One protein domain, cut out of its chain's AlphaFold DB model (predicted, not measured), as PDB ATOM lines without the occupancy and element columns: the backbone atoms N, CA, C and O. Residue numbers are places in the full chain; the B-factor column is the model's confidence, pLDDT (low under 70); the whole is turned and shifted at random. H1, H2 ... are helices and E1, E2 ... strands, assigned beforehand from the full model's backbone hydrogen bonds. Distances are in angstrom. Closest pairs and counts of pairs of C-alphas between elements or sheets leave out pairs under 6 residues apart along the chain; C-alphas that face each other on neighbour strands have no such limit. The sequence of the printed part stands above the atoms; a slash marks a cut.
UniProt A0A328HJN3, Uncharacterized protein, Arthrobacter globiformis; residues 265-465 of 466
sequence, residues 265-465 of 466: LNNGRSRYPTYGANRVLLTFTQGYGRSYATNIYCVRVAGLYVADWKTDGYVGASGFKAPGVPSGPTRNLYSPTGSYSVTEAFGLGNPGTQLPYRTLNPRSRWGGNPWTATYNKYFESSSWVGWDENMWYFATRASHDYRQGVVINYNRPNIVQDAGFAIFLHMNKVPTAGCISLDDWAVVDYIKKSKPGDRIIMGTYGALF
ATOM      1  N   LEU A 265    -118.299-171.973 318.463       97.56
ATOM      2  CA  LEU A 265    -118.259-172.909 319.591       97.56
ATOM      3  C   LEU A 265    -117.820-172.229 320.899       97.56
ATOM      4  O   LEU A 265    -118.105-172.741 321.977       97.56
ATOM      5  N   ASN A 266    -117.148-171.074 320.817       96.31
ATOM      6  CA  ASN A 266    -116.581-170.374 321.975       96.31
ATOM      7  C   ASN A 266    -117.504-169.303 322.564       96.31
ATOM      8  O   ASN A 266    -117.327-168.916 323.714       96.31
ATOM      9  N   ASN A 267    -118.452-168.788 321.779       93.50
ATOM     10  CA  ASN A 267    -119.242-167.601 322.125       93.50
ATOM     11  C   ASN A 267    -120.751-167.875 322.240       93.50
ATOM     12  O   ASN A 267    -121.554-166.950 322.138       93.50
ATOM     13  N   GLY A 268    -121.142-169.142 322.411       91.50
ATOM     14  CA  GLY A 268    -122.543-169.540 322.583       91.50
ATOM     15  C   GLY A 268    -123.406-169.408 321.324       91.50
ATOM     16  O   GLY A 268    -124.625-169.532 321.407       91.50
ATOM     17  N   ARG A 269    -122.802-169.160 320.154       96.56
ATOM     18  CA  ARG A 269    -123.539-169.077 318.884       96.56
ATOM     19  C   ARG A 269    -123.738-170.427 318.203       96.56
ATOM     20  O   ARG A 269    -124.500-170.493 317.246       96.56
ATOM     21  N   SER A 270    -123.099-171.493 318.679       97.19
ATOM     22  CA  SER A 270    -123.472-172.862 318.310       97.19
ATOM     23  C   SER A 270    -124.805-173.240 318.949       97.19
ATOM     24  O   SER A 270    -124.976-173.112 320.160       97.19
ATOM     25  N   ARG A 271    -125.743-173.747 318.147       97.62
ATOM     26  CA  ARG A 271    -127.017-174.310 318.624       97.62
ATOM     27  C   ARG A 271    -126.843-175.699 319.230       97.62
ATOM     28  O   ARG A 271    -127.718-176.146 319.965       97.62
ATOM     29  N   TYR A 272    -125.716-176.352 318.950       97.19
ATOM     30  CA  TYR A 272    -125.407-177.674 319.466       97.19
ATOM     31  C   TYR A 272    -124.218-177.649 320.427       97.19
ATOM     32  O   TYR A 272    -123.193-177.019 320.132       97.19
ATOM     33  N   PRO A 273    -124.310-178.369 321.556       94.94
ATOM     34  CA  PRO A 273    -123.202-178.505 322.483       94.94
ATOM     35  C   PRO A 273    -122.085-179.373 321.896       94.94
ATOM     36  O   PRO A 273    -122.310-180.311 321.121       94.94
ATOM     37  N   THR A 274    -120.860-179.076 322.327       96.38
ATOM     38  CA  THR A 274    -119.676-179.897 322.048       96.38
ATOM     39  C   THR A 274    -119.438-180.965 323.115       96.38
ATOM     40  O   THR A 274    -118.558-181.798 322.943       96.38
ATOM     41  N   TYR A 275    -120.173-180.918 324.234       95.12
ATOM     42  CA  TYR A 275    -119.996-181.799 325.399       95.12
ATOM     43  C   TYR A 275    -118.556-181.845 325.938       95.12
ATOM     44  O   TYR A 275    -118.117-182.851 326.481       95.12
ATOM     45  N   GLY A 276    -117.804-180.751 325.780       93.88
ATOM     46  CA  GLY A 276    -116.425-180.672 326.265       93.88
ATOM     47  C   GLY A 276    -115.407-181.463 325.437       93.88
ATOM     48  O   GLY A 276    -114.285-181.630 325.903       93.88
ATOM     49  N   ALA A 277    -115.775-181.901 324.229       96.69
ATOM     50  CA  ALA A 277    -114.891-182.621 323.316       96.69
ATOM     51  C   ALA A 277    -113.526-181.942 323.122       96.69
ATOM     52  O   ALA A 277    -113.396-180.714 323.132       96.69
ATOM     53  N   ASN A 278    -112.484-182.740 322.898       95.12
ATOM     54  CA  ASN A 278    -111.164-182.187 322.598       95.12
ATOM     55  C   ASN A 278    -111.125-181.649 321.170       95.12
ATOM     56  O   ASN A 278    -110.454-180.648 320.894       95.12
ATOM     57  N   ARG A 279    -111.864-182.302 320.270       98.12
ATOM     58  CA  ARG A 279    -111.986-181.923 318.871       98.12
ATOM     59  C   ARG A 279    -113.425-182.017 318.380       98.12
ATOM     60  O   ARG A 279    -114.221-182.843 318.824       98.12
ATOM     61  N   VAL A 280    -113.751-181.130 317.447       98.75
ATOM     62  CA  VAL A 280    -115.071-181.049 316.816       98.75
ATOM     63  C   VAL A 280    -114.883-180.846 315.323       98.75
ATOM     64  O   VAL A 280    -114.268-179.862 314.925       98.75
ATOM     65  N   LEU A 281    -115.425-181.728 314.491       98.81
ATOM     66  CA  LEU A 281    -115.571-181.455 313.065       98.81
ATOM     67  C   LEU A 281    -116.906-180.749 312.830       98.81
ATOM     68  O   LEU A 281    -117.971-181.324 313.054       98.81
ATOM     69  N   LEU A 282    -116.845-179.498 312.391       98.88
ATOM     70  CA  LEU A 282    -117.999-178.765 311.885       98.88
ATOM     71  C   LEU A 282    -118.177-179.110 310.411       98.88
ATOM     72  O   LEU A 282    -117.260-178.876 309.631       98.88
ATOM     73  N   THR A 283    -119.335-179.641 310.033       98.81
ATOM     74  CA  THR A 283    -119.672-179.962 308.638       98.81
ATOM     75  C   THR A 283    -120.970-179.280 308.258       98.81
ATOM     76  O   THR A 283    -122.022-179.619 308.793       98.81
ATOM     77  N   PHE A 284    -120.938-178.314 307.347       98.75
ATOM     78  CA  PHE A 284    -122.161-177.596 307.008       98.75
ATOM     79  C   PHE A 284    -122.287-177.189 305.555       98.75
ATOM     80  O   PHE A 284    -121.314-176.866 304.879       98.75
ATOM     81  N   THR A 285    -123.532-177.153 305.098       98.69
ATOM     82  CA  THR A 285    -123.917-176.592 303.802       98.69
ATOM     83  C   THR A 285    -124.505-175.195 304.012       98.69
ATOM     84  O   THR A 285    -124.957-174.846 305.105       98.69
ATOM     85  N   GLN A 286    -124.547-174.376 302.958       97.31
ATOM     86  CA  GLN A 286    -125.143-173.031 303.035       97.31
ATOM     87  C   GLN A 286    -126.667-173.050 303.256       97.31
ATOM     88  O   GLN A 286    -127.241-172.081 303.739       97.31
ATOM     89  N   GLY A 287    -127.330-174.163 302.940       97.62
ATOM     90  CA  GLY A 287    -128.772-174.332 303.089       97.62
ATOM     91  C   GLY A 287    -129.203-175.770 302.820       97.62
ATOM     92  O   GLY A 287    -128.376-176.632 302.506       97.62
ATOM     93  N   TYR A 288    -130.502-176.025 302.960       97.69
ATOM     94  CA  TYR A 288    -131.103-177.327 302.663       97.69
ATOM     95  C   TYR A 288    -131.031-177.648 301.161       97.69
ATOM     96  O   TYR A 288    -130.865-176.743 300.343       97.69
ATOM     97  N   GLY A 289    -131.117-178.935 300.800       97.25
ATOM     98  CA  GLY A 289    -131.076-179.382 299.399       97.25
ATOM     99  C   GLY A 289    -129.702-179.283 298.723       97.25
ATOM    100  O   GLY A 289    -129.614-179.374 297.504       97.25
ATOM    101  N   ARG A 290    -128.626-179.049 299.485       98.00
ATOM    102  CA  ARG A 290    -127.253-178.922 298.970       98.00
ATOM    103  C   ARG A 290    -126.367-180.022 299.535       98.00
ATOM    104  O   ARG A 290    -126.381-180.234 300.743       98.00
ATOM    105  N   SER A 291    -125.561-180.644 298.678       98.19
ATOM    106  CA  SER A 291    -124.608-181.693 299.059       98.19
ATOM    107  C   SER A 291    -123.185-181.176 299.284       98.19
ATOM    108  O   SER A 291    -122.470-181.738 300.102       98.19
ATOM    109  N   TYR A 292    -122.766-180.100 298.609       98.69
ATOM    110  CA  TYR A 292    -121.445-179.499 298.821       98.69
ATOM    111  C   TYR A 292    -121.356-178.842 300.205       98.69
ATOM    112  O   TYR A 292    -122.156-177.959 300.543       98.69
ATOM    113  N   ALA A 293    -120.372-179.264 300.997       98.62
ATOM    114  CA  ALA A 293    -120.225-178.899 302.397       98.62
ATOM    115  C   ALA A 293    -118.845-178.307 302.708       98.62
ATOM    116  O   ALA A 293    -117.821-178.670 302.135       98.62
ATOM    117  N   THR A 294    -118.827-177.390 303.671       98.75
ATOM    118  CA  THR A 294    -117.610-176.898 304.315       98.75
ATOM    119  C   THR A 294    -117.322-177.728 305.557       98.75
ATOM    120  O   THR A 294    -118.207-177.916 306.392       98.75
ATOM    121  N   ASN A 295    -116.074-178.172 305.695       98.75
ATOM    122  CA  ASN A 295    -115.600-179.017 306.782       98.75
ATOM    123  C   ASN A 295    -114.468-178.315 307.534       98.75
ATOM    124  O   ASN A 295    -113.451-177.955 306.943       98.75
ATOM    125  N   ILE A 296    -114.633-178.093 308.837       98.75
ATOM    126  CA  ILE A 296    -113.630-177.426 309.676       98.75
ATOM    127  C   ILE A 296    -113.369-178.279 310.902       98.75
ATOM    128  O   ILE A 296    -114.253-178.458 311.742       98.75
ATOM    129  N   TYR A 297    -112.143-178.780 311.022       98.69
ATOM    130  CA  TYR A 297    -111.747-179.569 312.174       98.69
ATOM    131  C   TYR A 297    -111.179-178.669 313.260       98.69
ATOM    132  O   TYR A 297    -110.072-178.141 313.158       98.69
ATOM    133  N   CYS A 298    -111.970-178.466 314.303       98.56
ATOM    134  CA  CYS A 298    -111.631-177.633 315.437       98.56
ATOM    135  C   CYS A 298    -110.893-178.442 316.508       98.56
ATOM    136  O   CYS A 298    -111.289-179.561 316.838       98.56
ATOM    137  N   VAL A 299    -109.879-177.837 317.118       97.06
ATOM    138  CA  VAL A 299    -109.161-178.354 318.287       97.06
ATOM    139  C   VAL A 299    -109.317-177.396 319.461       97.06
ATOM    140  O   VAL A 299    -109.263-176.176 319.294       97.06
ATOM    141  N   ARG A 300    -109.524-177.940 320.662       96.38
ATOM    142  CA  ARG A 300    -109.638-177.165 321.895       96.38
ATOM    143  C   ARG A 300    -108.253-176.891 322.484       96.38
ATOM    144  O   ARG A 300    -107.589-177.799 322.970       96.38
ATOM    145  N   VAL A 301    -107.836-175.629 322.483       96.50
ATOM    146  CA  VAL A 301    -106.551-175.157 323.022       96.50
ATOM    147  C   VAL A 301    -106.826-174.204 324.177       96.50
ATOM    148  O   VAL A 301    -107.524-173.205 324.004       96.50
ATOM    149  N   ALA A 302    -106.335-174.535 325.376       95.94
ATOM    150  CA  ALA A 302    -106.569-173.754 326.600       95.94
ATOM    151  C   ALA A 302    -108.047-173.344 326.816       95.94
ATOM    152  O   ALA A 302    -108.387-172.286 327.347       95.94
ATOM    153  N   GLY A 303    -108.956-174.225 326.399       94.62
ATOM    154  CA  GLY A 303    -110.393-174.059 326.553       94.62
ATOM    155  C   GLY A 303    -111.118-173.278 325.456       94.62
ATOM    156  O   GLY A 303    -112.311-173.047 325.632       94.62
ATOM    157  N   LEU A 304    -110.448-172.900 324.364       97.12
ATOM    158  CA  LEU A 304    -111.064-172.312 323.169       97.12
ATOM    159  C   LEU A 304    -110.881-173.237 321.961       97.12
ATOM    160  O   LEU A 304    -109.805-173.791 321.762       97.12
ATOM    161  N   TYR A 305    -111.916-173.386 321.143       98.12
ATOM    162  CA  TYR A 305    -111.855-174.095 319.869       98.12
ATOM    163  C   TYR A 305    -111.280-173.198 318.774       98.12
ATOM    164  O   TYR A 305    -111.786-172.102 318.530       98.12
ATOM    165  N   VAL A 306    -110.256-173.697 318.090       98.25
ATOM    166  CA  VAL A 306    -109.604-173.062 316.938       98.25
ATOM    167  C   VAL A 306    -109.473-174.059 315.792       98.25
ATOM    168  O   VAL A 306    -109.472-175.264 316.030       98.25
ATOM    169  N   ALA A 307    -109.381-173.584 314.550       97.94
ATOM    170  CA  ALA A 307    -109.284-174.468 313.387       97.94
ATOM    171  C   ALA A 307    -107.899-175.123 313.282       97.94
ATOM    172  O   ALA A 307    -106.899-174.427 313.134       97.94
ATOM    173  N   ASP A 308    -107.838-176.453 313.299       96.94
ATOM    174  CA  ASP A 308    -106.634-177.202 312.921       96.94
ATOM    175  C   ASP A 308    -106.472-177.175 311.393       96.94
ATOM    176  O   ASP A 308    -105.437-176.746 310.880       96.94
ATOM    177  N   TRP A 309    -107.543-177.527 310.674       97.69
ATOM    178  CA  TRP A 309    -107.650-177.398 309.221       97.69
ATOM    179  C   TRP A 309    -109.090-177.139 308.769       97.69
ATOM    180  O   TRP A 309    -110.052-177.310 309.524       97.69
ATOM    181  N   LYS A 310    -109.220-176.717 307.510       98.06
ATOM    182  CA  LYS A 310    -110.479-176.508 306.790       98.06
ATOM    183  C   LYS A 310    -110.352-177.119 305.396       98.06
ATOM    184  O   LYS A 310    -109.323-176.932 304.757       98.06
ATOM    185  N   THR A 311    -111.392-177.804 304.939       98.38
ATOM    186  CA  THR A 311    -111.486-178.377 303.591       98.38
ATOM    187  C   THR A 311    -112.937-178.371 303.108       98.38
ATOM    188  O   THR A 311    -113.867-178.135 303.887       98.38
ATOM    189  N   ASP A 312    -113.145-178.594 301.820       98.56
ATOM    190  CA  ASP A 312    -114.447-178.905 301.240       98.56
ATOM    191  C   ASP A 312    -114.759-180.407 301.338       98.56
ATOM    192  O   ASP A 312    -113.925-181.218 301.741       98.56
ATOM    193  N   GLY A 313    -115.996-180.776 301.026       98.50
ATOM    194  CA  GLY A 313    -116.456-182.156 301.035       98.50
ATOM    195  C   GLY A 313    -117.899-182.271 300.589       98.50
ATOM    196  O   GLY A 313    -118.517-181.278 300.192       98.50
ATOM    197  N   TYR A 314    -118.451-183.471 300.708       98.81
ATOM    198  CA  TYR A 314    -119.855-183.701 300.409       98.81
ATOM    199  C   TYR A 314    -120.583-184.389 301.551       98.81
ATOM    200  O   TYR A 314    -120.003-185.089 302.378       98.81
ATOM    201  N   VAL A 315    -121.886-184.150 301.582       98.69
ATOM    202  CA  VAL A 315    -122.846-184.838 302.438       98.69
ATOM    203  C   VAL A 315    -123.849-185.596 301.561       98.69
ATOM    204  O   VAL A 315    -123.610-185.774 300.361       98.69
ATOM    205  N   GLY A 316    -124.969-186.042 302.133       98.00
ATOM    206  CA  GLY A 316    -126.055-186.672 301.386       98.00
ATOM    207  C   GLY A 316    -126.422-185.882 300.124       98.00
ATOM    208  O   GLY A 316    -126.437-184.649 300.145       98.00
ATOM    209  N   ALA A 317    -126.709-186.567 299.016       98.19
ATOM    210  CA  ALA A 317    -127.023-185.922 297.740       98.19
ATOM    211  C   ALA A 317    -128.252-184.993 297.819       98.19
ATOM    212  O   ALA A 317    -128.284-183.969 297.141       98.19
ATOM    213  N   SER A 318    -129.206-185.290 298.710       97.75
ATOM    214  CA  SER A 318    -130.360-184.432 299.029       97.75
ATOM    215  C   SER A 318    -130.055-183.364 300.099       97.75
ATOM    216  O   SER A 318    -130.923-182.578 300.483       97.75
ATOM    217  N   GLY A 319    -128.824-183.313 300.608       98.00
ATOM    218  CA  GLY A 319    -128.376-182.421 301.672       98.00
ATOM    219  C   GLY A 319    -128.811-182.863 303.069       98.00
ATOM    220  O   GLY A 319    -128.994-184.045 303.349       98.00
ATOM    221  N   PHE A 320    -128.962-181.902 303.979       98.12
ATOM    222  CA  PHE A 320    -129.353-182.166 305.365       98.12
ATOM    223  C   PHE A 320    -130.874-182.224 305.567       98.12
ATOM    224  O   PHE A 320    -131.618-181.494 304.915       98.12
ATOM    225  N   LYS A 321    -131.349-183.024 306.531       96.12
ATOM    226  CA  LYS A 321    -132.705-182.885 307.101       96.12
ATOM    227  C   LYS A 321    -132.775-181.775 308.148       96.12
ATOM    228  O   LYS A 321    -131.756-181.347 308.691       96.12
ATOM    229  N   ALA A 322    -133.987-181.318 308.459       95.75
ATOM    230  CA  ALA A 322    -134.219-180.430 309.595       95.75
ATOM    231  C   ALA A 322    -133.855-181.116 310.934       95.75
ATOM    232  O   ALA A 322    -133.902-182.346 311.024       95.75
ATOM    233  N   PRO A 323    -133.488-180.351 311.981       93.94
ATOM    234  CA  PRO A 323    -133.229-180.897 313.312       93.94
ATOM    235  C   PRO A 323    -134.364-181.794 313.819       93.94
ATOM    236  O   PRO A 323    -135.533-181.436 313.708       93.94
ATOM    237  N   GLY A 324    -134.016-182.947 314.394       90.44
ATOM    238  CA  GLY A 324    -134.985-183.893 314.963       90.44
ATOM    239  C   GLY A 324    -135.769-184.716 313.936       90.44
ATOM    240  O   GLY A 324    -136.454-185.655 314.325       90.44
ATOM    241  N   VAL A 325    -135.640-184.422 312.639       91.69
ATOM    242  CA  VAL A 325    -136.260-185.218 311.579       91.69
ATOM    243  C   VAL A 325    -135.333-186.385 311.233       91.69
ATOM    244  O   VAL A 325    -134.175-186.141 310.873       91.69
ATOM    245  N   PRO A 326    -135.803-187.644 311.324       88.56
ATOM    246  CA  PRO A 326    -135.030-188.790 310.871       88.56
ATOM    247  C   PRO A 326    -134.569-188.611 309.422       88.56
ATOM    248  O   PRO A 326    -135.335-188.148 308.573       88.56
ATOM    249  N   SER A 327    -133.326-188.991 309.116       87.06
ATOM    250  CA  SER A 327    -132.853-189.002 307.725       87.06
ATOM    251  C   SER A 327    -133.657-189.998 306.886       87.06
ATOM    252  O   SER A 327    -133.857-189.791 305.686       87.06
ATOM    253  N   GLY A 328    -134.168-191.040 307.550       84.06
ATOM    254  CA  GLY A 328    -134.864-192.152 306.928       84.06
ATOM    255  C   GLY A 328    -133.893-193.084 306.200       84.06
ATOM    256  O   GLY A 328    -132.672-192.937 306.337       84.06
ATOM    257  N   PRO A 329    -134.424-194.024 305.404       80.44
ATOM    258  CA  PRO A 329    -133.637-194.910 304.555       80.44
ATOM    259  C   PRO A 329    -132.610-194.175 303.692       80.44
ATOM    260  O   PRO A 329    -132.888-193.100 303.158       80.44
ATOM    261  N   THR A 330    -131.467-194.817 303.453       78.75
ATOM    262  CA  THR A 330    -130.374-194.296 302.612       78.75
ATOM    263  C   THR A 330    -130.830-193.878 301.211       78.75
ATOM    264  O   THR A 330    -130.299-192.912 300.677       78.75
ATOM    265  N   ARG A 331    -131.878-194.497 300.637       82.12
ATOM    266  CA  ARG A 331    -132.464-194.082 299.340       82.12
ATOM    267  C   ARG A 331    -132.966-192.635 299.300       82.12
ATOM    268  O   ARG A 331    -133.139-192.092 298.218       82.12
ATOM    269  N   ASN A 332    -133.241-192.029 300.456       89.06
ATOM    270  CA  ASN A 332    -133.693-190.641 300.531       89.06
ATOM    271  C   ASN A 332    -132.514-189.653 300.420       89.06
ATOM    272  O   ASN A 332    -132.732-188.459 300.207       89.06
ATOM    273  N   LEU A 333    -131.276-190.149 300.534       95.38
ATOM    274  CA  LEU A 333    -130.022-189.430 300.302       95.38
ATOM    275  C   LEU A 333    -129.812-188.207 301.214       95.38
ATOM    276  O   LEU A 333    -129.159-187.244 300.810       95.38
ATOM    277  N   TYR A 334    -130.372-188.210 302.427       96.69
ATOM    278  CA  TYR A 334    -130.221-187.105 303.376       96.69
ATOM    279  C   TYR A 334    -129.212-187.411 304.480       96.69
ATOM    280  O   TYR A 334    -129.229-188.480 305.085       96.69
ATOM    281  N   SER A 335    -128.421-186.404 304.836       97.69
ATOM    282  CA  SER A 335    -127.627-186.400 306.061       97.69
ATOM    283  C   SER A 335    -128.441-185.903 307.261       97.69
ATOM    284  O   SER A 335    -129.287-185.009 307.118       97.69
ATOM    285  N   PRO A 336    -128.189-186.427 308.470       97.00
ATOM    286  CA  PRO A 336    -128.851-185.945 309.673       97.00
ATOM    287  C   PRO A 336    -128.289-184.591 310.124       97.00
ATOM    288  O   PRO A 336    -127.122-184.287 309.885       97.00
ATOM    289  N   THR A 337    -129.110-183.792 310.813       97.94
ATOM    290  CA  THR A 337    -128.662-182.552 311.463       97.94
ATOM    291  C   THR A 337    -128.569-182.742 312.970       97.94
ATOM    292  O   THR A 337    -129.565-183.055 313.627       97.94
ATOM    293  N   GLY A 338    -127.390-182.486 313.532       97.31
ATOM    294  CA  GLY A 338    -127.169-182.578 314.964       97.31
ATOM    295  C   GLY A 338    -125.701-182.547 315.361       97.31
ATOM    296  O   GLY A 338    -124.814-182.198 314.588       97.31
ATOM    297  N   SER A 339    -125.463-182.929 316.610       97.31
ATOM    298  CA  SER A 339    -124.135-183.150 317.170       97.31
ATOM    299  C   SER A 339    -124.066-184.626 317.542       97.31
ATOM    300  O   SER A 339    -124.938-185.119 318.265       97.31
ATOM    301  N   TYR A 340    -123.030-185.320 317.081       96.81
ATOM    302  CA  TYR A 340    -122.858-186.763 317.248       96.81
ATOM    303  C   TYR A 340    -121.438-187.075 317.707       96.81
ATOM    304  O   TYR A 340    -120.492-186.402 317.305       96.81
ATOM    305  N   SER A 341    -121.281-188.059 318.592       96.25
ATOM    306  CA  SER A 341    -119.960-188.542 318.993       96.25
ATOM    307  C   SER A 341    -119.404-189.430 317.898       96.25
ATOM    308  O   SER A 341    -120.164-190.036 317.144       96.25
ATOM    309  N   VAL A 342    -118.086-189.534 317.844       94.69
ATOM    310  CA  VAL A 342    -117.420-190.589 317.088       94.69
ATOM    311  C   VAL A 342    -117.048-191.710 318.039       94.69
ATOM    312  O   VAL A 342    -116.529-191.465 319.133       94.69
ATOM    313  N   THR A 343    -117.402-192.930 317.653       92.00
ATOM    314  CA  THR A 343    -117.339-194.101 318.536       92.00
ATOM    315  C   THR A 343    -116.249-195.080 318.123       92.00
ATOM    316  O   THR A 343    -115.487-195.528 318.976       92.00
ATOM    317  N   GLU A 344    -116.110-195.350 316.826       95.50
ATOM    318  CA  GLU A 344    -115.106-196.263 316.287       95.50
ATOM    319  C   GLU A 344    -114.646-195.830 314.890       95.50
ATOM    320  O   GLU A 344    -115.379-195.172 314.149       95.50
ATOM    321  N   ALA A 345    -113.423-196.215 314.539       98.19
ATOM    322  CA  ALA A 345    -112.870-196.131 313.196       98.19
ATOM    323  C   ALA A 345    -112.879-197.515 312.532       98.19
ATOM    324  O   ALA A 345    -112.883-198.549 313.204       98.19
ATOM    325  N   PHE A 346    -112.868-197.549 311.206       98.50
ATOM    326  CA  PHE A 346    -112.778-198.775 310.424       98.50
ATOM    327  C   PHE A 346    -111.996-198.555 309.130       98.50
ATOM    328  O   PHE A 346    -111.799-197.423 308.690       98.50
ATOM    329  N   GLY A 347    -111.595-199.648 308.488       98.19
ATOM    330  CA  GLY A 347    -110.955-199.613 307.174       98.19
ATOM    331  C   GLY A 347    -110.059-200.821 306.937       98.19
ATOM    332  O   GLY A 347    -110.146-201.819 307.653       98.19
ATOM    333  N   LEU A 348    -109.147-200.718 305.972       97.50
ATOM    334  CA  LEU A 348    -108.249-201.824 305.599       97.50
ATOM    335  C   LEU A 348    -107.032-201.995 306.528       97.50
ATOM    336  O   LEU A 348    -106.397-203.043 306.511       97.50
ATOM    337  N   GLY A 349    -106.714-201.006 307.367       96.62
ATOM    338  CA  GLY A 349    -105.645-201.114 308.367       96.62
ATOM    339  C   GLY A 349    -105.533-199.879 309.259       96.62
ATOM    340  O   GLY A 349    -105.783-198.768 308.799       96.62
ATOM    341  N   ASN A 350    -105.182-200.063 310.535       97.38
ATOM    342  CA  ASN A 350    -105.176-198.980 311.523       97.38
ATOM    343  C   ASN A 350    -104.086-197.935 311.202       97.38
ATOM    344  O   ASN A 350    -102.902-198.266 311.272       97.38
ATOM    345  N   PRO A 351    -104.440-196.666 310.919       96.56
ATOM    346  CA  PRO A 351    -103.463-195.633 310.581       96.56
ATOM    347  C   PRO A 351    -102.757-195.028 311.812       96.56
ATOM    348  O   PRO A 351    -102.062-194.025 311.670       96.56
ATOM    349  N   GLY A 352    -102.938-195.585 313.011       96.25
ATOM    350  CA  GLY A 352    -102.428-195.046 314.275       96.25
ATOM    351  C   GLY A 352    -103.460-194.202 315.026       96.25
ATOM    352  O   GLY A 352    -103.146-193.107 315.483       96.25
ATOM    353  N   THR A 353    -104.707-194.676 315.112       97.19
ATOM    354  CA  THR A 353    -105.786-193.994 315.848       97.19
ATOM    355  C   THR A 353    -105.851-194.383 317.325       97.19
ATOM    356  O   THR A 353    -105.398-195.453 317.722       97.19
ATOM    357  N   GLN A 354    -106.469-193.514 318.129       96.25
ATOM    358  CA  GLN A 354    -106.882-193.799 319.509       96.25
ATOM    359  C   GLN A 354    -108.356-194.220 319.609       96.25
ATOM    360  O   GLN A 354    -108.818-194.588 320.688       96.25
ATOM    361  N   LEU A 355    -109.114-194.145 318.512       96.44
ATOM    362  CA  LEU A 355    -110.445-194.732 318.442       96.44
ATOM    363  C   LEU A 355    -110.327-196.264 318.419       96.44
ATOM    364  O   LEU A 355    -109.381-196.789 317.826       96.44
ATOM    365  N   PRO A 356    -111.297-197.002 318.988       97.50
ATOM    366  CA  PRO A 356    -111.472-198.410 318.664       97.50
ATOM    367  C   PRO A 356    -111.460-198.583 317.143       97.50
ATOM    368  O   PRO A 356    -112.205-197.896 316.444       97.50
ATOM    369  N   TYR A 357    -110.589-199.453 316.632       98.12
ATOM    370  CA  TYR A 357    -110.392-199.620 315.195       98.12
ATOM    371  C   TYR A 357    -110.821-201.012 314.745       98.12
ATOM    372  O   TYR A 357    -110.362-202.019 315.284       98.12
ATOM    373  N   ARG A 358    -111.671-201.068 313.719       97.75
ATOM    374  CA  ARG A 358    -112.112-202.308 313.088       97.75
ATOM    375  C   ARG A 358    -111.448-202.498 311.730       97.75
ATOM    376  O   ARG A 358    -111.762-201.793 310.771       97.75
ATOM    377  N   THR A 359    -110.600-203.514 311.626       98.19
ATOM    378  CA  THR A 359    -110.109-203.978 310.327       98.19
ATOM    379  C   THR A 359    -111.229-204.709 309.599       98.19
ATOM    380  O   THR A 359    -111.774-205.687 310.112       98.19
ATOM    381  N   LEU A 360    -111.600-204.205 308.426       97.81
ATOM    382  CA  LEU A 360    -112.628-204.814 307.590       97.81
ATOM    383  C   LEU A 360    -112.101-206.101 306.942       97.81
ATOM    384  O   LEU A 360    -110.917-206.217 306.641       97.81
ATOM    385  N   ASN A 361    -112.998-207.055 306.710       96.94
ATOM    386  CA  ASN A 361    -112.736-208.331 306.043       96.94
ATOM    387  C   ASN A 361    -113.895-208.670 305.078       96.94
ATOM    388  O   ASN A 361    -114.937-208.020 305.151       96.94
ATOM    389  N   PRO A 362    -113.790-209.695 304.207       96.31
ATOM    390  CA  PRO A 362    -114.833-210.023 303.222       96.31
ATOM    391  C   PRO A 362    -116.257-210.223 303.769       96.31
ATOM    392  O   PRO A 362    -117.237-210.056 303.033       96.31
ATOM    393  N   ARG A 363    -116.398-210.544 305.061       95.81
ATOM    394  CA  ARG A 363    -117.682-210.735 305.745       95.81
ATOM    395  C   ARG A 363    -118.214-209.462 306.407       95.81
ATOM    396  O   ARG A 363    -119.349-209.476 306.856       95.81
ATOM    397  N   SER A 364    -117.452-208.371 306.468       96.75
ATOM    398  CA  SER A 364    -117.855-207.127 307.137       96.75
ATOM    399  C   SER A 364    -119.106-206.500 306.513       96.75
ATOM    400  O   SER A 364    -119.098-206.132 305.332       96.75
ATOM    401  N   ARG A 365    -120.168-206.349 307.312       95.31
ATOM    402  CA  ARG A 365    -121.441-205.723 306.931       95.31
ATOM    403  C   ARG A 365    -121.879-204.681 307.956       95.31
ATOM    404  O   ARG A 365    -121.560-204.790 309.141       95.31
ATOM    405  N   TRP A 366    -122.667-203.714 307.500       95.25
ATOM    406  CA  TRP A 366    -123.459-202.849 308.370       95.25
ATOM    407  C   TRP A 366    -124.944-203.072 308.103       95.25
ATOM    408  O   TRP A 366    -125.379-202.995 306.957       95.25
ATOM    409  N   GLY A 367    -125.722-203.374 309.142       94.31
ATOM    410  CA  GLY A 367    -127.133-203.712 308.977       94.31
ATOM    411  C   GLY A 367    -127.946-202.510 308.522       94.31
ATOM    412  O   GLY A 367    -127.980-201.486 309.203       94.31
ATOM    413  N   GLY A 368    -128.611-202.648 307.385       91.81
ATOM    414  CA  GLY A 368    -129.490-201.642 306.807       91.81
ATOM    415  C   GLY A 368    -130.936-202.100 306.684       91.81
ATOM    416  O   GLY A 368    -131.793-201.265 306.415       91.81
ATOM    417  N   ASN A 369    -131.239-203.381 306.935       90.25
ATOM    418  CA  ASN A 369    -132.617-203.862 307.031       90.25
ATOM    419  C   ASN A 369    -133.236-203.506 308.399       90.25
ATOM    420  O   ASN A 369    -132.879-204.137 309.400       90.25
ATOM    421  N   PRO A 370    -134.190-202.562 308.466       89.81
ATOM    422  CA  PRO A 370    -134.756-202.108 309.732       89.81
ATOM    423  C   PRO A 370    -135.623-203.161 310.443       89.81
ATOM    424  O   PRO A 370    -135.946-203.017 311.619       89.81
ATOM    425  N   TRP A 371    -135.984-204.270 309.792       90.44
ATOM    426  CA  TRP A 371    -136.789-205.327 310.424       90.44
ATOM    427  C   TRP A 371    -135.915-206.414 311.068       90.44
ATOM    428  O   TRP A 371    -136.397-207.491 311.408       90.44
ATOM    429  N   THR A 372    -134.615-206.150 311.227       90.25
ATOM    430  CA  THR A 372    -133.643-207.099 311.780       90.25
ATOM    431  C   THR A 372    -132.974-206.556 313.037       90.25
ATOM    432  O   THR A 372    -132.819-205.349 313.231       90.25
ATOM    433  N   ALA A 373    -132.505-207.462 313.898       90.69
ATOM    434  CA  ALA A 373    -131.766-207.100 315.108       90.69
ATOM    435  C   ALA A 373    -130.384-206.468 314.823       90.69
ATOM    436  O   ALA A 373    -129.797-205.841 315.715       90.69
ATOM    437  N   THR A 374    -129.870-206.633 313.598       92.50
ATOM    438  CA  THR A 374    -128.592-206.090 313.117       92.50
ATOM    439  C   THR A 374    -128.713-204.674 312.558       92.50
ATOM    440  O   THR A 374    -127.681-204.071 312.271       92.50
ATOM    441  N   TYR A 375    -129.925-204.113 312.435       94.00
ATOM    442  CA  TYR A 375    -130.117-202.757 311.919       94.00
ATOM    443  C   TYR A 375    -129.245-201.730 312.644       94.00
ATOM    444  O   TYR A 375    -129.191-201.682 313.874       94.00
ATOM    445  N   ASN A 376    -128.565-200.906 311.851       94.56
ATOM    446  CA  ASN A 376    -127.606-199.894 312.259       94.56
ATOM    447  C   ASN A 376    -126.474-200.406 313.177       94.56
ATOM    448  O   ASN A 376    -125.987-199.682 314.053       94.56
ATOM    449  N   LYS A 377    -126.058-201.665 312.990       94.50
ATOM    450  CA  LYS A 377    -124.942-202.301 313.703       94.50
ATOM    451  C   LYS A 377    -123.997-202.988 312.724       94.50
ATOM    452  O   LYS A 377    -124.415-203.510 311.693       94.50
ATOM    453  N   TYR A 378    -122.723-203.053 313.100       95.75
ATOM    454  CA  TYR A 378    -121.773-203.947 312.448       95.75
ATOM    455  C   TYR A 378    -122.118-205.411 312.740       95.75
ATOM    456  O   TYR A 378    -122.416-205.761 313.884       95.75
ATOM    457  N   PHE A 379    -121.987-206.267 311.734       95.38
ATOM    458  CA  PHE A 379    -122.014-207.719 311.882       95.38
ATOM    459  C   PHE A 379    -121.203-208.379 310.758       95.38
ATOM    460  O   PHE A 379    -120.761-207.715 309.818       95.38
ATOM    461  N   GLU A 380    -120.990-209.692 310.853       95.44
ATOM    462  CA  GLU A 380    -120.286-210.453 309.821       95.44
ATOM    463  C   GLU A 380    -121.211-211.440 309.123       95.44
ATOM    464  O   GLU A 380    -121.872-212.253 309.764       95.44
ATOM    465  N   SER A 381    -121.236-211.399 307.792       92.25
ATOM    466  CA  SER A 381    -122.023-212.315 306.973       92.25
ATOM    467  C   SER A 381    -121.381-212.538 305.608       92.25
ATOM    468  O   SER A 381    -120.891-211.609 304.966       92.25
ATOM    469  N   SER A 382    -121.409-213.788 305.149       86.12
ATOM    470  CA  SER A 382    -121.086-214.156 303.767       86.12
ATOM    471  C   SER A 382    -122.263-213.939 302.812       86.12
ATOM    472  O   SER A 382    -122.046-213.810 301.612       86.12
ATOM    473  N   SER A 383    -123.491-213.864 303.327       80.25
ATOM    474  CA  SER A 383    -124.706-213.692 302.531       80.25
ATOM    475  C   SER A 383    -124.986-212.211 302.290       80.25
ATOM    476  O   SER A 383    -124.904-211.398 303.217       80.25
ATOM    477  N   TRP A 384    -125.322-211.854 301.050       68.00
ATOM    478  CA  TRP A 384    -125.799-210.513 300.723       68.00
ATOM    479  C   TRP A 384    -127.276-210.388 301.102       68.00
ATOM    480  O   TRP A 384    -128.111-211.160 300.636       68.00
ATOM    481  N   VAL A 385    -127.590-209.414 301.947       65.81
ATOM    482  CA  VAL A 385    -128.959-209.020 302.285       65.81
ATOM    483  C   VAL A 385    -129.121-207.616 301.724       65.81
ATOM    484  O   VAL A 385    -128.341-206.735 302.066       65.81
ATOM    485  N   GLY A 386    -130.077-207.407 300.818       76.06
ATOM    486  CA  GLY A 386    -130.002-206.288 299.871       76.06
ATOM    487  C   GLY A 386    -130.038-204.866 300.429       76.06
ATOM    488  O   GLY A 386    -129.714-203.923 299.715       76.06
ATOM    489  N   TRP A 387    -130.397-204.712 301.699       78.94
ATOM    490  CA  TRP A 387    -130.401-203.430 302.403       78.94
ATOM    491  C   TRP A 387    -129.120-203.191 303.201       78.94
ATOM    492  O   TRP A 387    -128.858-202.058 303.592       78.94
ATOM    493  N   ASP A 388    -128.339-204.241 303.453       88.62
ATOM    494  CA  ASP A 388    -127.147-204.183 304.283       88.62
ATOM    495  C   ASP A 388    -125.957-203.660 303.490       88.62
ATOM    496  O   ASP A 388    -125.711-204.011 302.331       88.62
ATOM    497  N   GLU A 389    -125.171-202.824 304.148       91.06
ATOM    498  CA  GLU A 389    -124.038-202.192 303.518       91.06
ATOM    499  C   GLU A 389    -122.826-203.121 303.518       91.06
ATOM    500  O   GLU A 389    -122.315-203.540 304.564       91.06
ATOM    501  N   ASN A 390    -122.341-203.448 302.320       93.88
ATOM    502  CA  ASN A 390    -121.162-204.283 302.146       93.88
ATOM    503  C   ASN A 390    -119.882-203.466 302.352       93.88
ATOM    504  O   ASN A 390    -119.247-203.023 301.395       93.88
ATOM    505  N   MET A 391    -119.495-203.284 303.615       96.00
ATOM    506  CA  MET A 391    -118.369-202.425 303.974       96.00
ATOM    507  C   MET A 391    -117.055-202.829 303.286       96.00
ATOM    508  O   MET A 391    -116.281-201.966 302.882       96.00
ATOM    509  N   TRP A 392    -116.813-204.134 303.109       95.88
ATOM    510  CA  TRP A 392    -115.621-204.644 302.422       95.88
ATOM    511  C   TRP A 392    -115.576-204.278 300.943       95.88
ATOM    512  O   TRP A 392    -114.533-203.863 300.437       95.88
ATOM    513  N   TYR A 393    -116.709-204.402 300.248       94.94
ATOM    514  CA  TYR A 393    -116.820-203.997 298.849       94.94
ATOM    515  C   TYR A 393    -116.504-202.505 298.685       94.94
ATOM    516  O   TYR A 393    -115.674-202.145 297.854       94.94
ATOM    517  N   PHE A 394    -117.080-201.640 299.527       95.44
ATOM    518  CA  PHE A 394    -116.796-200.199 299.512       95.44
ATOM    519  C   PHE A 394    -115.348-199.856 299.891       95.44
ATOM    520  O   PHE A 394    -114.817-198.845 299.438       95.44
ATOM    521  N   ALA A 395    -114.685-200.693 300.691       96.56
ATOM    522  CA  ALA A 395    -113.290-200.490 301.072       96.56
ATOM    523  C   ALA A 395    -112.292-200.907 299.978       96.56
ATOM    524  O   ALA A 395    -111.229-200.299 299.851       96.56
ATOM    525  N   THR A 396    -112.628-201.941 299.200       96.19
ATOM    526  CA  THR A 396    -111.722-202.567 298.216       96.19
ATOM    527  C   THR A 396    -111.997-202.176 296.767       96.19
ATOM    528  O   THR A 396    -111.122-202.355 295.920       96.19
ATOM    529  N   ARG A 397    -113.171-201.609 296.463       94.81
ATOM    530  CA  ARG A 397    -113.483-201.090 295.125       94.81
ATOM    531  C   ARG A 397    -112.603-199.893 294.757       94.81
ATOM    532  O   ARG A 397    -112.048-199.217 295.621       94.81
ATOM    533  N   ALA A 398    -112.529-199.592 293.461       94.38
ATOM    534  CA  ALA A 398    -111.665-198.540 292.919       94.38
ATOM    535  C   ALA A 398    -111.929-197.149 293.523       94.38
ATOM    536  O   ALA A 398    -110.987-196.393 293.750       94.38
ATOM    537  N   SER A 399    -113.187-196.829 293.842       92.75
ATOM    538  CA  SER A 399    -113.554-195.564 294.485       92.75
ATOM    539  C   SER A 399    -113.200-195.496 295.970       92.75
ATOM    540  O   SER A 399    -113.318-194.423 296.525       92.75
ATOM    541  N   HIS A 400    -112.727-196.582 296.597       91.50
ATOM    542  CA  HIS A 400    -112.037-196.586 297.898       91.50
ATOM    543  C   HIS A 400    -112.745-195.873 299.070       91.50
ATOM    544  O   HIS A 400    -112.091-195.481 300.034       91.50
ATOM    545  N   ASP A 401    -114.074-195.767 299.044       94.75
ATOM    546  CA  ASP A 401    -114.882-194.993 299.992       94.75
ATOM    547  C   ASP A 401    -114.582-195.373 301.445       94.75
ATOM    548  O   ASP A 401    -114.343-194.506 302.280       94.75
ATOM    549  N   TYR A 402    -114.548-196.679 301.743       96.88
ATOM    550  CA  TYR A 402    -114.358-197.224 303.096       96.88
ATOM    551  C   TYR A 402    -112.953-197.765 303.328       96.88
ATOM    552  O   TYR A 402    -112.725-198.559 304.245       96.88
ATOM    553  N   ARG A 403    -111.984-197.330 302.514       97.19
ATOM    554  CA  ARG A 403    -110.574-197.651 302.751       97.19
ATOM    555  C   ARG A 403    -110.143-197.180 304.141       97.19
ATOM    556  O   ARG A 403    -109.393-197.892 304.810       97.19
ATOM    557  N   GLN A 404    -110.675-196.037 304.575       98.19
ATOM    558  CA  GLN A 404    -110.722-195.577 305.959       98.19
ATOM    559  C   GLN A 404    -112.050-194.857 306.212       98.19
ATOM    560  O   GLN A 404    -112.558-194.153 305.338       98.19
ATOM    561  N   GLY A 405    -112.581-194.978 307.421       97.94
ATOM    562  CA  GLY A 405    -113.754-194.229 307.844       97.94
ATOM    563  C   GLY A 405    -113.955-194.255 309.351       97.94
ATOM    564  O   GLY A 405    -113.272-194.967 310.088       97.94
ATOM    565  N   VAL A 406    -114.901-193.450 309.815       97.81
ATOM    566  CA  VAL A 406    -115.339-193.424 311.210       97.81
ATOM    567  C   VAL A 406    -116.845-193.486 311.303       97.81
ATOM    568  O   VAL A 406    -117.568-192.967 310.449       97.81
ATOM    569  N   VAL A 407    -117.318-194.084 312.387       96.81
ATOM    570  CA  VAL A 407    -118.739-194.167 312.674       96.81
ATOM    571  C   VAL A 407    -119.208-192.906 313.379       96.81
ATOM    572  O   VAL A 407    -118.753-192.578 314.477       96.81
ATOM    573  N   ILE A 408    -120.156-192.215 312.745       96.44
ATOM    574  CA  ILE A 408    -120.893-191.117 313.361       96.44
ATOM    575  C   ILE A 408    -122.007-191.759 314.182       96.44
ATOM    576  O   ILE A 408    -122.802-192.536 313.657       96.44
ATOM    577  N   ASN A 409    -122.076-191.457 315.479       95.12
ATOM    578  CA  ASN A 409    -123.022-192.074 316.416       95.12
ATOM    579  C   ASN A 409    -124.457-191.535 316.252       95.12
ATOM    580  O   ASN A 409    -125.079-191.055 317.200       95.12
ATOM    581  N   TYR A 410    -124.957-191.547 315.020       94.88
ATOM    582  CA  TYR A 410    -126.326-191.227 314.660       94.88
ATOM    583  C   TYR A 410    -127.210-192.466 314.805       94.88
ATOM    584  O   TYR A 410    -126.832-193.563 314.388       94.88
ATOM    585  N   ASN A 411    -128.401-192.278 315.382       94.62
ATOM    586  CA  ASN A 411    -129.366-193.348 315.635       94.62
ATOM    587  C   ASN A 411    -128.765-194.525 316.440       94.62
ATOM    588  O   ASN A 411    -129.035-195.691 316.164       94.62
ATOM    589  N   ARG A 412    -127.877-194.204 317.395       92.69
ATOM    590  CA  ARG A 412    -127.153-195.130 318.280       92.69
ATOM    591  C   ARG A 412    -126.833-194.434 319.618       92.69
ATOM    592  O   ARG A 412    -126.675-193.213 319.638       92.69
ATOM    593  N   PRO A 413    -126.730-195.169 320.743       87.38
ATOM    594  CA  PRO A 413    -126.957-196.614 320.877       87.38
ATOM    595  C   PRO A 413    -128.446-196.997 320.871       87.38
ATOM    596  O   PRO A 413    -128.778-198.141 320.575       87.38
ATOM    597  N   ASN A 414    -129.333-196.040 321.150       91.88
ATOM    598  CA  ASN A 414    -130.778-196.242 321.139       91.88
ATOM    599  C   ASN A 414    -131.281-196.151 319.699       91.88
ATOM    600  O   ASN A 414    -131.496-195.060 319.175       91.88
ATOM    601  N   ILE A 415    -131.390-197.311 319.058       93.56
ATOM    602  CA  ILE A 415    -131.749-197.427 317.649       93.56
ATOM    603  C   ILE A 415    -133.267-197.325 317.497       93.56
ATOM    604  O   ILE A 415    -134.015-198.136 318.040       93.56
ATOM    605  N   VAL A 416    -133.701-196.350 316.707       92.56
ATOM    606  CA  VAL A 416    -135.058-196.254 316.172       92.56
ATOM    607  C   VAL A 416    -135.054-196.874 314.779       92.56
ATOM    608  O   VAL A 416    -134.254-196.489 313.917       92.56
ATOM    609  N   GLN A 417    -135.924-197.859 314.563       90.44
ATOM    610  CA  GLN A 417    -136.029-198.536 313.274       90.44
ATOM    611  C   GLN A 417    -136.457-197.560 312.180       90.44
ATOM    612  O   GLN A 417    -137.219-196.631 312.432       90.44
ATOM    613  N   ASP A 418    -135.911-197.751 310.978       88.44
ATOM    614  CA  ASP A 418    -136.158-196.909 309.798       88.44
ATOM    615  C   ASP A 418    -135.741-195.427 309.936       88.44
ATOM    616  O   ASP A 418    -135.920-194.627 309.022       88.44
ATOM    617  N   ALA A 419    -135.097-195.031 311.042       90.19
ATOM    618  CA  ALA A 419    -134.662-193.649 311.262       90.19
ATOM    619  C   ALA A 419    -133.344-193.275 310.550       90.19
ATOM    620  O   ALA A 419    -132.814-192.190 310.772       90.19
ATOM    621  N   GLY A 420    -132.824-194.151 309.687       90.56
ATOM    622  CA  GLY A 420    -131.511-194.049 309.045       90.56
ATOM    623  C   GLY A 420    -130.429-194.897 309.717       90.56
ATOM    624  O   GLY A 420    -130.481-195.177 310.918       90.56
ATOM    625  N   PHE A 421    -129.453-195.326 308.917       93.81
ATOM    626  CA  PHE A 421    -128.360-196.211 309.316       93.81
ATOM    627  C   PHE A 421    -127.065-195.837 308.588       93.81
ATOM    628  O   PHE A 421    -127.100-195.068 307.630       93.81
ATOM    629  N   ALA A 422    -125.942-196.389 309.055       93.62
ATOM    630  CA  ALA A 422    -124.633-196.291 308.403       93.62
ATOM    631  C   ALA A 422    -124.197-194.860 308.046       93.62
ATOM    632  O   ALA A 422    -123.712-194.577 306.955       93.62
ATOM    633  N   ILE A 423    -124.373-193.924 308.977       95.88
ATOM    634  CA  ILE A 423    -123.870-192.566 308.784       95.88
ATOM    635  C   ILE A 423    -122.403-192.537 309.209       95.88
ATOM    636  O   ILE A 423    -122.074-192.662 310.391       95.88
ATOM    637  N   PHE A 424    -121.521-192.376 308.230       97.88
ATOM    638  CA  PHE A 424    -120.075-192.389 308.419       97.88
ATOM    639  C   PHE A 424    -119.435-191.074 307.975       97.88
ATOM    640  O   PHE A 424    -120.036-190.279 307.254       97.88
ATOM    641  N   LEU A 425    -118.195-190.861 308.400       98.56
ATOM    642  CA  LEU A 425    -117.257-189.967 307.728       98.56
ATOM    643  C   LEU A 425    -116.213-190.849 307.039       98.56
ATOM    644  O   LEU A 425    -115.587-191.671 307.709       98.56
ATOM    645  N   HIS A 426    -116.042-190.708 305.728       98.50
ATOM    646  CA  HIS A 426    -115.221-191.621 304.931       98.50
ATOM    647  C   HIS A 426    -114.541-190.932 303.732       98.50
ATOM    648  O   HIS A 426    -114.697-189.726 303.524       98.50
ATOM    649  N   MET A 427    -113.732-191.692 302.988       98.19
ATOM    650  CA  MET A 427    -112.944-191.230 301.829       98.19
ATOM    651  C   MET A 427    -113.813-191.065 300.574       98.19
ATOM    652  O   MET A 427    -115.020-191.274 300.645       98.19
ATOM    653  N   ASN A 428    -113.216-190.741 299.422       97.25
ATOM    654  CA  ASN A 428    -113.918-190.532 298.148       97.25
ATOM    655  C   ASN A 428    -114.880-189.337 298.168       97.25
ATOM    656  O   ASN A 428    -116.084-189.484 298.375       97.25
ATOM    657  N   LYS A 429    -114.338-188.137 297.944       97.19
ATOM    658  CA  LYS A 429    -115.035-186.846 298.050       97.19
ATOM    659  C   LYS A 429    -116.119-186.641 296.971       97.19
ATOM    660  O   LYS A 429    -115.952-185.845 296.050       97.19
ATOM    661  N   VAL A 430    -117.251-187.334 297.110       97.75
ATOM    662  CA  VAL A 430    -118.440-187.270 296.236       97.75
ATOM    663  C   VAL A 430    -119.744-187.270 297.051       97.75
ATOM    664  O   VAL A 430    -119.740-187.758 298.183       97.75
ATOM    665  N   PRO A 431    -120.877-186.765 296.516       98.12
ATOM    666  CA  PRO A 431    -122.180-186.865 297.177       98.12
ATOM    667  C   PRO A 431    -122.515-188.288 297.630       98.12
ATOM    668  O   PRO A 431    -122.324-189.249 296.886       98.12
ATOM    669  N   THR A 432    -123.031-188.414 298.851       96.56
ATOM    670  CA  THR A 432    -123.271-189.711 299.498       96.56
ATOM    671  C   THR A 432    -124.769-189.988 299.657       96.56
ATOM    672  O   THR A 432    -125.623-189.175 299.297       96.56
ATOM    673  N   ALA A 433    -125.119-191.129 300.252       93.81
ATOM    674  CA  ALA A 433    -126.488-191.406 300.685       93.81
ATOM    675  C   ALA A 433    -126.862-190.763 302.042       93.81
ATOM    676  O   ALA A 433    -128.015-190.834 302.458       93.81
ATOM    677  N   GLY A 434    -125.912-190.128 302.739       94.69
ATOM    678  CA  GLY A 434    -126.130-189.533 304.065       94.69
ATOM    679  C   GLY A 434    -124.854-189.341 304.894       94.69
ATOM    680  O   GLY A 434    -124.851-188.554 305.844       94.69
ATOM    681  N   CYS A 435    -123.762-190.006 304.517       97.38
ATOM    682  CA  CYS A 435    -122.422-189.850 305.081       97.38
ATOM    683  C   CYS A 435    -121.783-188.488 304.775       97.38
ATOM    684  O   CYS A 435    -122.225-187.758 303.889       97.38
ATOM    685  N   ILE A 436    -120.688-188.187 305.465       98.69
ATOM    686  CA  ILE A 436    -119.740-187.141 305.080       98.69
ATOM    687  C   ILE A 436    -118.613-187.806 304.286       98.69
ATOM    688  O   ILE A 436    -118.030-188.781 304.757       98.69
ATOM    689  N   SER A 437    -118.276-187.271 303.119       98.62
ATOM    690  CA  SER A 437    -117.131-187.724 302.329       98.62
ATOM    691  C   SER A 437    -116.109-186.604 302.144       98.62
ATOM    692  O   SER A 437    -116.453-185.472 301.786       98.62
ATOM    693  N   LEU A 438    -114.841-186.917 302.416       98.75
ATOM    694  CA  LEU A 438    -113.706-185.995 302.313       98.75
ATOM    695  C   LEU A 438    -112.575-186.613 301.486       98.75
ATOM    696  O   LEU A 438    -112.606-187.791 301.138       98.75
ATOM    697  N   ASP A 439    -111.549-185.807 301.212       98.25
ATOM    698  CA  ASP A 439    -110.288-186.302 300.661       98.25
ATOM    699  C   ASP A 439    -109.588-187.259 301.638       98.25
ATOM    700  O   ASP A 439    -109.637-187.080 302.861       98.25
ATOM    701  N   ASP A 440    -108.849-188.221 301.087       97.44
ATOM    702  CA  ASP A 440    -108.138-189.267 301.827       97.44
ATOM    703  C   ASP A 440    -107.284-188.725 302.977       97.44
ATOM    704  O   ASP A 440    -107.321-189.244 304.096       97.44
ATOM    705  N   TRP A 441    -106.542-187.644 302.723       97.81
ATOM    706  CA  TRP A 441    -105.669-187.032 303.722       97.81
ATOM    707  C   TRP A 441    -106.459-186.510 304.930       97.81
ATOM    708  O   TRP A 441    -106.001-186.659 306.064       97.81
ATOM    709  N   ALA A 442    -107.645-185.933 304.708       98.44
ATOM    710  CA  ALA A 442    -108.462-185.336 305.758       98.44
ATOM    711  C   ALA A 442    -109.092-186.419 306.636       98.44
ATOM    712  O   ALA A 442    -109.110-186.285 307.860       98.44
ATOM    713  N   VAL A 443    -109.541-187.525 306.031       98.56
ATOM    714  CA  VAL A 443    -110.072-188.688 306.760       98.56
ATOM    715  C   VAL A 443    -108.981-189.336 307.611       98.56
ATOM    716  O   VAL A 443    -109.192-189.590 308.796       98.56
ATOM    717  N   VAL A 444    -107.788-189.552 307.047       98.31
ATOM    718  CA  VAL A 444    -106.656-190.133 307.789       98.31
ATOM    719  C   VAL A 444    -106.208-189.219 308.930       98.31
ATOM    720  O   VAL A 444    -105.978-189.700 310.041       98.31
ATOM    721  N   ASP A 445    -106.092-187.911 308.690       98.56
ATOM    722  CA  ASP A 445    -105.714-186.943 309.726       98.56
ATOM    723  C   ASP A 445    -106.773-186.855 310.835       98.56
ATOM    724  O   ASP A 445    -106.422-186.858 312.019       98.56
ATOM    725  N   TYR A 446    -108.062-186.857 310.467       98.56
ATOM    726  CA  TYR A 446    -109.174-186.925 311.412       98.56
ATOM    727  C   TYR A 446    -109.032-188.151 312.317       98.56
ATOM    728  O   TYR A 446    -108.915-187.998 313.532       98.56
ATOM    729  N   ILE A 447    -108.934-189.347 311.725       98.19
ATOM    730  CA  ILE A 447    -108.827-190.627 312.437       98.19
ATOM    731  C   ILE A 447    -107.626-190.650 313.388       98.19
ATOM    732  O   ILE A 447    -107.763-191.064 314.538       98.19
ATOM    733  N   LYS A 448    -106.451-190.192 312.945       98.00
ATOM    734  CA  LYS A 448    -105.232-190.173 313.773       98.00
ATOM    735  C   LYS A 448    -105.356-189.260 314.995       98.00
ATOM    736  O   LYS A 448    -104.769-189.539 316.039       98.00
ATOM    737  N   LYS A 449    -106.082-188.148 314.861       97.06
ATOM    738  CA  LYS A 449    -106.163-187.107 315.895       97.06
ATOM    739  C   LYS A 449    -107.400-187.208 316.781       97.06
ATOM    740  O   LYS A 449    -107.376-186.644 317.876       97.06
ATOM    741  N   SER A 450    -108.465-187.856 316.313       96.44
ATOM    742  CA  SER A 450    -109.697-188.044 317.076       96.44
ATOM    743  C   SER A 450    -109.525-189.071 318.186       96.44
ATOM    744  O   SER A 450    -108.771-190.038 318.072       96.44
ATOM    745  N   LYS A 451    -110.288-188.869 319.255       94.06
ATOM    746  CA  LYS A 451    -110.427-189.802 320.373       94.06
ATOM    747  C   LYS A 451    -111.907-190.088 320.642       94.06
ATOM    748  O   LYS A 451    -112.757-189.297 320.224       94.06
ATOM    749  N   PRO A 452    -112.237-191.173 321.366       90.38
ATOM    750  CA  PRO A 452    -113.612-191.424 321.778       90.38
ATOM    751  C   PRO A 452    -114.201-190.210 322.506       90.38
ATOM    752  O   PRO A 452    -113.567-189.637 323.392       90.38
ATOM    753  N   GLY A 453    -115.406-189.803 322.106       87.44
ATOM    754  CA  GLY A 453    -116.089-188.626 322.655       87.44
ATOM    755  C   GLY A 453    -115.867-187.324 321.878       87.44
ATOM    756  O   GLY A 453    -116.631-186.377 322.081       87.44
ATOM    757  N   ASP A 454    -114.911-187.276 320.941       97.38
ATOM    758  CA  ASP A 454    -114.855-186.189 319.960       97.38
ATOM    759  C   ASP A 454    -116.124-186.169 319.100       97.38
ATOM    760  O   ASP A 454    -116.840-187.170 318.966       97.38
ATOM    761  N   ARG A 455    -116.454-184.990 318.565       97.88
ATOM    762  CA  ARG A 455    -117.776-184.735 317.980       97.88
ATOM    763  C   ARG A 455    -117.702-184.393 316.503       97.88
ATOM    764  O   ARG A 455    -116.761-183.754 316.037       97.88
ATOM    765  N   ILE A 456    -118.773-184.724 315.800       98.62
ATOM    766  CA  ILE A 456    -119.124-184.151 314.507       98.62
ATOM    767  C   ILE A 456    -120.416-183.366 314.715       98.62
ATOM    768  O   ILE A 456    -121.414-183.916 315.183       98.62
ATOM    769  N   ILE A 457    -120.386-182.070 314.416       98.62
ATOM    770  CA  ILE A 457    -121.575-181.217 314.401       98.62
ATOM    771  C   ILE A 457    -121.874-180.913 312.942       98.62
ATOM    772  O   ILE A 457    -121.075-180.262 312.268       98.62
ATOM    773  N   MET A 458    -123.007-181.413 312.463       98.75
ATOM    774  CA  MET A 458    -123.345-181.414 311.046       98.75
ATOM    775  C   MET A 458    -124.773-180.937 310.794       98.75
ATOM    776  O   MET A 458    -125.670-181.246 311.576       98.75
ATOM    777  N   GLY A 459    -124.975-180.130 309.753       98.56
ATOM    778  CA  GLY A 459    -126.262-179.508 309.427       98.56
ATOM    779  C   GLY A 459    -126.123-178.338 308.453       98.56
ATOM    780  O   GLY A 459    -125.037-178.039 307.972       98.56
ATOM    781  N   THR A 460    -127.203-177.613 308.169       98.62
ATOM    782  CA  THR A 460    -127.092-176.346 307.420       98.62
ATOM    783  C   THR A 460    -126.522-175.240 308.309       98.62
ATOM    784  O   THR A 460    -126.706-175.263 309.526       98.62
ATOM    785  N   TYR A 461    -125.877-174.228 307.721       98.31
ATOM    786  CA  TYR A 461    -125.285-173.119 308.482       98.31
ATOM    787  C   TYR A 461    -126.298-172.464 309.442       98.31
ATOM    788  O   TYR A 461    -126.014-172.301 310.629       98.31
ATOM    789  N   GLY A 462    -127.514-172.173 308.963       97.62
ATOM    790  CA  GLY A 462    -128.590-171.601 309.784       97.62
ATOM    791  C   GLY A 462    -129.142-172.548 310.860       97.62
ATOM    792  O   GLY A 462    -129.598-172.088 311.908       97.62
ATOM    793  N   ALA A 463    -129.071-173.866 310.644       97.62
ATOM    794  CA  ALA A 463    -129.471-174.856 311.643       97.62
ATOM    795  C   ALA A 463    -128.409-175.068 312.729       97.62
ATOM    796  O   ALA A 463    -128.754-175.435 313.851       97.62
ATOM    797  N   LEU A 464    -127.128-174.832 312.424       98.12
ATOM    798  CA  LEU A 464    -126.035-174.992 313.382       98.12
ATOM    799  C   LEU A 464    -125.757-173.731 314.195       98.12
ATOM    800  O   LEU A 464    -125.377-173.839 315.363       98.12
ATOM    801  N   PHE A 465    -125.938-172.546 313.611       97.69
ATOM    802  CA  PHE A 465    -125.464-171.298 314.204       97.69
ATOM    803  C   PHE A 465    -126.568-170.252 314.400       97.69
ATOM    804  O   PHE A 465    -127.631-170.294 313.777       97.69
TER     805      PHE A 465
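What this domain is: This is residues 265 to 465 of the 466 residues of an uncharacterized protein of Arthrobacter globiformis (UniProt A0A328HJN3). One large, strongly twisted sheet of eight strands curls round the helix H2, and a small lobe made of the hairpin E6 and E7 with the short helix H1 sits at one end. At the other end the meander E1, E2 and E3 makes part of the large sheet, while long loops, residues 315 to 337 and 409 to 423, cover the side away from H2. The 201 printed residues hold the named elements E1 E2 E3 E4 E5 E6 E7 H1 E8 E9 H2 E10 H3 in this order, ten strands and three helices, with under half of the residues in them; the class is mixed. The large sheet is branched, with parallel and antiparallel pairs. The whole is compact, with a radius of gyration of the C-alphas of 15.7 A and spans of 50 by 35 by 30 A.

How they stand to each other: E1, residues 279 to 285, E2, residues 292 to 301, and E3, residues 304 to 314, form a meander, each strand the antiparallel neighbour of the one before, through two hairpins; N 282 and O 296 are 2.9 A apart, N 295 and O 311 2.9 A. On the other side of E1 from E2 lies its parallel neighbour E10, residues 455 to 460, with N 283 and O 457 at 2.9 A. E4, residues 338 to 347, has three neighbours in staggered pairing and bends by 65 degrees at residue 343. E10 (N 340 and O 456, 2.9 A) and the parallel E5, residues 357 to 359 (N 358 and O 345, 2.8 A), lie on one side of E4; E8, residues 404 to 408 (N 346 and O 405, 2.8 A), lies on the other side. E8 forms a hairpin with E9, residues 424 to 426 (N 406 and O 425, 2.8 A). E6, residues 364 to 366, and E7, residues 378 to 380, form a hairpin (N 365 and O 379, 2.9 A). The closest C-alphas of E6 and H1, residues 391 to 396, are those of Arg 365 and Met 391, 5.4 A apart. The branched sheet curls round H2, residues 440 to 449; the closest C-alphas of E9 and H2, His 426 and Val 443, are 6.2 A apart. H3, residues 461 to 464, is on this sheet at a height of 7.0 A, over none of its strands. In H1 and H2 every O i to N i+4 pair is within hydrogen-bond range; H3 is too short for one.

Where its parts are: E1 begins at C-alpha 279 (-111.986, -181.923, 318.871) and is 19.9 A long. E2 measures 28.7 A, E3 26.9 A, E4 24.8 A, E10 16.4 A and H2 14.4 A. H3 ends at C-alpha 464 (-126.035, -174.992, 313.382).

The domain as a whole: The C-alphas farthest apart, Asn 267 and Ser 383, are 50.4 A apart. The printed part has no cut. The long links are E3 to E4, E6 to E7, E8 to E9 and E9 to H2. Residues 384 to 385 have pLDDT under 70.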